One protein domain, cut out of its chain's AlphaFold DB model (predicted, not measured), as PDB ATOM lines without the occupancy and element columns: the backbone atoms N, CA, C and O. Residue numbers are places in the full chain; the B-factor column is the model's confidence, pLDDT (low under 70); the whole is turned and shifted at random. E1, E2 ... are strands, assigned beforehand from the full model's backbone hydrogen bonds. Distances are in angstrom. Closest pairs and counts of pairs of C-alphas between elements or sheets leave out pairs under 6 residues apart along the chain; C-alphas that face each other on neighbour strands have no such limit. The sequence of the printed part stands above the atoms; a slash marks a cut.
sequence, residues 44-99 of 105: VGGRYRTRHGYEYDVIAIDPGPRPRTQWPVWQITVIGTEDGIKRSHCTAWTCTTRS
ATOM      1  N   VAL A  44      18.508  79.148  56.200       92.44
ATOM      2  CA  VAL A  44      17.243  79.574  55.584       92.44
ATOM      3  C   VAL A  44      16.095  79.370  56.579       92.44
ATOM      4  O   VAL A  44      16.019  78.332  57.233       92.44
ATOM      5  N   GLY A  45      15.241  80.383  56.726       91.06
ATOM      6  CA  GLY A  45      14.175  80.449  57.730       91.06
ATOM      7  C   GLY A  45      14.627  80.942  59.109       91.06
ATOM      8  O   GLY A  45      13.792  81.143  59.984       91.06
ATOM      9  N   GLY A  46      15.928  81.150  59.328       90.06
ATOM     10  CA  GLY A  46      16.446  81.682  60.584       90.06
ATOM     11  C   GLY A  46      16.349  83.207  60.660       90.06
ATOM     12  O   GLY A  46      16.628  83.906  59.683       90.06
ATOM     13  N   ARG A  47      16.027  83.712  61.855       91.00
ATOM     14  CA  ARG A  47      16.064  85.137  62.203       91.00
ATOM     15  C   ARG A  47      17.328  85.467  62.987       91.00
ATOM     16  O   ARG A  47      17.668  84.765  63.940       91.00
ATOM     17  N   TYR A  48      18.003  86.548  62.605       87.81
ATOM     18  CA  TYR A  48      19.274  86.971  63.193       87.81
ATOM     19  C   TYR A  48      19.306  88.483  63.410       87.81
ATOM     20  O   TYR A  48      18.560  89.240  62.790       87.81
ATOM     21  N   ARG A  49      20.217  88.926  64.281       86.31
ATOM     22  CA  ARG A  49      20.413  90.336  64.622       86.31
ATOM     23  C   ARG A  49      21.865  90.741  64.407       86.31
ATOM     24  O   ARG A  49      22.785  90.089  64.897       86.31
ATOM     25  N   THR A  50      22.085  91.828  63.676       79.81
ATOM     26  CA  THR A  50      23.422  92.411  63.500       79.81
ATOM     27  C   THR A  50      23.923  93.042  64.805       79.81
ATOM     28  O   THR A  50      23.143  93.353  65.707       79.81
ATOM     29  N   ARG A  51      25.229  93.325  64.899       77.69
ATOM     30  CA  ARG A  51      25.810  94.070  66.038       77.69
ATOM     31  C   ARG A  51      25.170  95.446  66.272       77.69
ATOM     32  O   ARG A  51      25.153  95.928  67.402       77.69
ATOM     33  N   HIS A  52      24.644  96.051  65.204       82.19
ATOM     34  CA  HIS A  52      24.021  97.377  65.197       82.19
ATOM     35  C   HIS A  52      22.530  97.335  65.524       82.19
ATOM     36  O   HIS A  52      21.857  98.355  65.488       82.19
ATOM     37  N   GLY A  53      22.005  96.158  65.859       83.06
ATOM     38  CA  GLY A  53      20.636  95.998  66.313       83.06
ATOM     39  C   GLY A  53      19.632  95.664  65.215       83.06
ATOM     40  O   GLY A  53      18.552  95.218  65.576       83.06
ATOM     41  N   TYR A  54      20.009  95.785  63.940       85.00
ATOM     42  CA  TYR A  54      19.159  95.452  62.795       85.00
ATOM     43  C   TYR A  54      18.835  93.955  62.744       85.00
ATOM     44  O   TYR A  54      19.755  93.128  62.749       85.00
ATOM     45  N   GLU A  55      17.547  93.622  62.686       90.81
ATOM     46  CA  GLU A  55      17.025  92.255  62.639       90.81
ATOM     47  C   GLU A  55      16.595  91.864  61.222       90.81
ATOM     48  O   GLU A  55      15.931  92.631  60.516       90.81
ATOM     49  N   TYR A  56      16.948  90.648  60.810       91.12
ATOM     50  CA  TYR A  56      16.688  90.145  59.466       91.12
ATOM     51  C   TYR A  56      16.370  88.648  59.456       91.12
ATOM     52  O   TYR A  56      16.901  87.879  60.262       91.12
ATOM     53  N   ASP A  57      15.541  88.237  58.500       93.50
ATOM     54  CA  ASP A  57      15.270  86.834  58.191       93.50
ATOM     55  C   ASP A  57      16.100  86.386  56.997       93.50
ATOM     56  O   ASP A  57      16.177  87.078  55.980       93.50
ATOM     57  N   VAL A  58      16.704  85.207  57.097       92.94
ATOM     58  CA  VAL A  58      17.427  84.585  55.988       92.94
ATOM     59  C   VAL A  58      16.435  83.823  55.126       92.94
ATOM     60  O   VAL A  58      15.806  82.873  55.586       92.94
ATOM     61  N   ILE A  59      16.322  84.205  53.857       95.75
ATOM     62  CA  ILE A  59      15.358  83.598  52.927       95.75
ATOM     63  C   ILE A  59      16.021  82.729  51.859       95.75
ATOM     64  O   ILE A  59      15.375  81.834  51.326       95.75
ATOM     65  N   ALA A  60      17.303  82.955  51.568       92.56
ATOM     66  CA  ALA A  60      18.089  82.077  50.711       92.56
ATOM     67  C   ALA A  60      19.572  82.147  51.077       92.56
ATOM     68  O   ALA A  60      20.081  83.196  51.477       92.56
ATOM     69  N   ILE A  61      20.254  81.022  50.909       89.31
ATOM     70  CA  ILE A  61      21.707  80.917  50.954       89.31
ATOM     71  C   ILE A  61      22.105  80.257  49.642       89.31
ATOM     72  O   ILE A  61      21.731  79.112  49.396       89.31
ATOM     73  N   ASP A  62      22.830  80.995  48.816       87.50
ATOM     74  CA  ASP A  62      23.439  80.480  47.604       87.50
ATOM     75  C   ASP A  62      24.933  80.261  47.888       87.50
ATOM     76  O   ASP A  62      25.657  81.236  48.110       87.50
ATOM     77  N   PRO A  63      25.431  79.014  47.930       75.75
ATOM     78  CA  PRO A  63      26.865  78.759  48.051       75.75
ATOM     79  C   PRO A  63      27.652  79.223  46.810       75.75
ATOM     80  O   PRO A  63      28.883  79.224  46.845       75.75
ATOM     81  N   GLY A  64      26.954  79.635  45.747       70.81
ATOM     82  CA  GLY A  64      27.486  80.134  44.491       70.81
ATOM     83  C   GLY A  64      27.901  79.031  43.517       70.81
ATOM     84  O   GLY A  64      28.159  77.893  43.919       70.81
ATOM     85  N   PRO A  65      28.040  79.347  42.218       67.50
ATOM     86  CA  PRO A  65      28.888  78.579  41.310       67.50
ATOM     87  C   PRO A  65      30.380  78.820  41.624       67.50
ATOM     88  O   PRO A  65      30.724  79.783  42.303       67.50
ATOM     89  N   ARG A  66      31.295  77.981  41.103       54.66
ATOM     90  CA  ARG A  66      32.762  78.184  41.190       54.66
ATOM     91  C   ARG A  66      33.336  78.989  39.993       54.66
ATOM     92  O   ARG A  66      34.038  78.385  39.179       54.66
ATOM     93  N   PRO A  67      33.156  80.313  39.817       55.66
ATOM     94  CA  PRO A  67      34.120  81.077  39.041       55.66
ATOM     95  C   PRO A  67      35.309  81.398  39.954       55.66
ATOM     96  O   PRO A  67      35.214  82.209  40.871       55.66
ATOM     97  N   ARG A  68      36.457  80.759  39.689       52.62
ATOM     98  CA  ARG A  68      37.728  80.944  40.427       52.62
ATOM     99  C   ARG A  68      38.234  82.397  40.466       52.62
ATOM    100  O   ARG A  68      39.205  82.682  41.155       52.62
ATOM    101  N   THR A  69      37.618  83.294  39.704       56.41
ATOM    102  CA  THR A  69      38.066  84.668  39.468       56.41
ATOM    103  C   THR A  69      37.259  85.729  40.210       56.41
ATOM    104  O   THR A  69      37.623  86.899  40.131       56.41
ATOM    105  N   GLN A  70      36.170  85.378  40.907       59.38
ATOM    106  CA  GLN A  70      35.311  86.375  41.550       59.38
ATOM    107  C   GLN A  70      35.032  85.990  42.998       59.38
ATOM    108  O   GLN A  70      34.292  85.058  43.284       59.38
ATOM    109  N   TRP A  71      35.689  86.697  43.910       58.03
ATOM    110  CA  TRP A  71      35.645  86.432  45.339       58.03
ATOM    111  C   TRP A  71      34.850  87.536  46.052       58.03
ATOM    112  O   TRP A  71      35.057  88.709  45.732       58.03
ATOM    113  N   PRO A  72      34.002  87.211  47.044       63.12
ATOM    114  CA  PRO A  72      33.539  85.877  47.436       63.12
ATOM    115  C   PRO A  72      32.382  85.373  46.552       63.12
ATOM    116  O   PRO A  72      31.564  86.140  46.049       63.12
ATOM    117  N   VAL A  73      32.331  84.053  46.405       76.12
ATOM    118  CA  VAL A  73      31.456  83.314  45.480       76.12
ATOM    119  C   VAL A  73      30.064  83.004  46.042       76.12
ATOM    120  O   VAL A  73      29.139  82.791  45.269       76.12
ATOM    121  N   TRP A  74      29.886  83.018  47.364       81.31
ATOM    122  CA  TRP A  74      28.609  82.732  48.023       81.31
ATOM    123  C   TRP A  74      27.795  84.010  48.285       81.31
ATOM    124  O   TRP A  74      28.351  85.095  48.465       81.31
ATOM    125  N   GLN A  75      26.469  83.888  48.371       87.56
ATOM    126  CA  GLN A  75      25.552  84.982  48.692       87.56
ATOM    127  C   GLN A  75      24.485  84.560  49.705       87.56
ATOM    128  O   GLN A  75      23.925  83.468  49.647       87.56
ATOM    129  N   ILE A  76      24.150  85.465  50.623       89.44
ATOM    130  CA  ILE A  76      22.986  85.343  51.497       89.44
ATOM    131  C   ILE A  76      21.942  86.370  51.082       89.44
ATOM    132  O   ILE A  76      22.253  87.547  50.896       89.44
ATOM    133  N   THR A  77      20.700  85.922  50.940       93.25
ATOM    134  CA  THR A  77      19.558  86.808  50.738       93.25
ATOM    135  C   THR A  77      18.777  86.907  52.035       93.25
ATOM    136  O   THR A  77      18.347  85.897  52.601       93.25
ATOM    137  N   VAL A  78      18.592  88.141  52.489       94.19
ATOM    138  CA  VAL A  78      17.899  88.470  53.730       94.19
ATOM    139  C   VAL A  78      16.754  89.432  53.463       94.19
ATOM    140  O   VAL A  78      16.805  90.206  52.507       94.19
ATOM    141  N   ILE A  79      15.740  89.407  54.320       95.56
ATOM    142  CA  ILE A  79      14.704  90.437  54.390       95.56
ATOM    143  C   ILE A  79      14.782  91.113  55.752       95.56
ATOM    144  O   ILE A  79      14.841  90.448  56.786       95.56
ATOM    145  N   GLY A  80      14.829  92.440  55.751       92.62
ATOM    146  CA  GLY A  80      14.765  93.196  56.988       92.62
ATOM    147  C   GLY A  80      13.412  93.106  57.647       92.62
ATOM    148  O   GLY A  80      12.387  93.266  56.989       92.62
ATOM    149  N   THR A  81      13.408  92.899  58.955       92.00
ATOM    150  CA  THR A  81      12.160  92.864  59.726       92.00
ATOM    151  C   THR A  81      11.558  94.259  59.919       92.00
ATOM    152  O   THR A  81      10.341  94.386  60.000       92.00
ATOM    153  N   GLU A  82      12.394  95.305  59.939       91.00
ATOM    154  CA  GLU A  82      11.971  96.700  60.124       91.00
ATOM    155  C   GLU A  82      11.510  97.359  58.816       91.00
ATOM    156  O   GLU A  82      10.525  98.091  58.804       91.00
ATOM    157  N   ASP A  83      12.224  97.114  57.713       92.25
ATOM    158  CA  ASP A  83      12.011  97.796  56.430       92.25
ATOM    159  C   ASP A  83      11.395  96.900  55.344       92.25
ATOM    160  O   ASP A  83      10.978  97.399  54.300       92.25
ATOM    161  N   GLY A  84      11.336  95.581  55.550       93.00
ATOM    162  CA  GLY A  84      10.834  94.623  54.561       93.00
ATOM    163  C   GLY A  84      11.695  94.525  53.296       93.00
ATOM    164  O   GLY A  84      11.299  93.876  52.324       93.00
ATOM    165  N   ILE A  85      12.874  95.156  53.273       94.00
ATOM    166  CA  ILE A  85      13.704  95.245  52.072       94.00
ATOM    167  C   ILE A  85      14.533  93.973  51.937       94.00
ATOM    168  O   ILE A  85      15.272  93.582  52.846       94.00
ATOM    169  N   LYS A  86      14.444  93.352  50.757       95.50
ATOM    170  CA  LYS A  86      15.289  92.220  50.378       95.50
ATOM    171  C   LYS A  86      16.667  92.706  49.956       95.50
ATOM    172  O   LYS A  86      16.787  93.613  49.135       95.50
ATOM    173  N   ARG A  87      17.707  92.079  50.498       91.25
ATOM    174  CA  ARG A  87      19.105  92.368  50.166       91.25
ATOM    175  C   ARG A  87      19.856  91.064  49.960       91.25
ATOM    176  O   ARG A  87      19.743  90.164  50.789       91.25
ATOM    177  N   SER A  88      20.659  91.005  48.906       90.75
ATOM    178  CA  SER A  88      21.573  89.896  48.628       90.75
ATOM    179  C   SER A  88      23.001  90.406  48.719       90.75
ATOM    180  O   SER A  88      23.339  91.411  48.096       90.75
ATOM    181  N   HIS A  89      23.821  89.767  49.545       84.50
ATOM    182  CA  HIS A  89      25.217  90.154  49.733       84.50
ATOM    183  C   HIS A  89      26.046  88.983  50.254       84.50
ATOM    184  O   HIS A  89      25.523  87.967  50.701       84.50
ATOM    185  N   CYS A  90      27.359  89.150  50.231       81.94
ATOM    186  CA  CYS A  90      28.319  88.285  50.892       81.94
ATOM    187  C   CYS A  90      28.832  89.013  52.141       81.94
ATOM    188  O   CYS A  90      29.332  90.135  52.078       81.94
ATOM    189  N   THR A  91      28.641  88.440  53.327       79.88
ATOM    190  CA  THR A  91      29.161  89.033  54.574       79.88
ATOM    191  C   THR A  91      29.470  87.948  55.579       79.88
ATOM    192  O   THR A  91      28.550  87.348  56.152       79.88
ATOM    193  N   ALA A  92      30.764  87.696  55.777       76.25
ATOM    194  CA  ALA A  92      31.257  86.701  56.714       76.25
ATOM    195  C   ALA A  92      30.624  86.874  58.101       76.25
ATOM    196  O   ALA A  92      30.358  87.982  58.577       76.25
ATOM    197  N   TRP A  93      30.344  85.746  58.734       77.94
ATOM    198  CA  TRP A  93      29.796  85.682  60.068       77.94
ATOM    199  C   TRP A  93      30.887  86.085  61.040       77.94
ATOM    200  O   TRP A  93      31.936  85.454  61.119       77.94
ATOM    201  N   THR A  94      30.627  87.136  61.802       65.62
ATOM    202  CA  THR A  94      31.506  87.554  62.888       65.62
ATOM    203  C   THR A  94      30.744  87.352  64.193       65.62
ATOM    204  O   THR A  94      29.879  88.147  64.560       65.62
ATOM    205  N   CYS A  95      31.021  86.242  64.888       59.75
ATOM    206  CA  CYS A  95      30.490  86.039  66.235       59.75
ATOM    207  C   CYS A  95      31.276  86.932  67.196       59.75
ATOM    208  O   CYS A  95      32.412  86.638  67.548       59.75
ATOM    209  N   THR A  96      30.666  88.029  67.631       55.75
ATOM    210  CA  THR A  96      31.038  88.658  68.903       55.75
ATOM    211  C   THR A  96      30.007  88.215  69.934       55.75
ATOM    212  O   THR A  96      28.839  88.022  69.587       55.75
ATOM    213  N   THR A  97      30.408  88.034  71.194       44.91
ATOM    214  CA  THR A  97      29.579  87.528  72.315       44.91
ATOM    215  C   THR A  97      28.197  88.187  72.452       44.91
ATOM    216  O   THR A  97      27.303  87.615  73.068       44.91
ATOM    217  N   ARG A  98      27.978  89.359  71.842       47.88
ATOM    218  CA  ARG A  98      26.709  90.101  71.850       47.88
ATOM    219  C   ARG A  98      25.749  89.788  70.688       47.88
ATOM    220  O   ARG A  98      24.566  90.093  70.808       47.88
ATOM    221  N   SER A  99      26.222  89.203  69.585       50.62
ATOM    222  CA  SER A  99      25.430  88.971  68.356       50.62
ATOM    223  C   SER A  99      24.978  87.521  68.157       50.62
ATOM    224  O   SER A  99      24.115  87.256  67.325       50.62
TER     225      SER A  99
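This is residues 44 to 99 of the 105 residues of an uncharacterized protein of Streptomyces kaniharaensis (UniProt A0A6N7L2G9). Little regular structure is present: one strongly twisted sheet of four strands, E1 E2 E3 E4, with a long loop, residues 63 to 74, at one end of the longest axis and a tail, residues 90 to 99, curving back towards the E1 to E2 link. The sheet is a meander, each strand the antiparallel neighbour of the one before. The printed part has 56 residues, 21 in named strands, under half; the class is all strand, with no named helix. It is only just loose, close to compact, with a radius of gyration of the C-alphas of 12.4 A, and spans 34 by 26 by 16 A.

Inner strands E2, residues 55 to 62, and E3, residues 75 to 80, form a hairpin; N 57 and O 79 are 2.9 A apart. Edge strand E4, residues 86 to 89, pairs with E3: N 78 to O 87, 2.9 A. Edge strand E1, residues 47 to 49, pairs with E2: N 48 to O 56, 2.9 A. E1 and E4 are apart.

E2 is 20.1 A long and bends by 61 degrees at residue 59; E3 is 15.9 A. E1 begins at C-alpha 47 (16.064, 85.137, 62.203); E4 ends at C-alpha 89 (25.217, 90.154, 49.733).

The farthest C-alphas, of Arg 68 and Glu 82, are 36.1 A apart. The printed part has no cut; the E2 to E3 link is long. pLDDT is under 70 at residues 65 to 72 and 94 to 99.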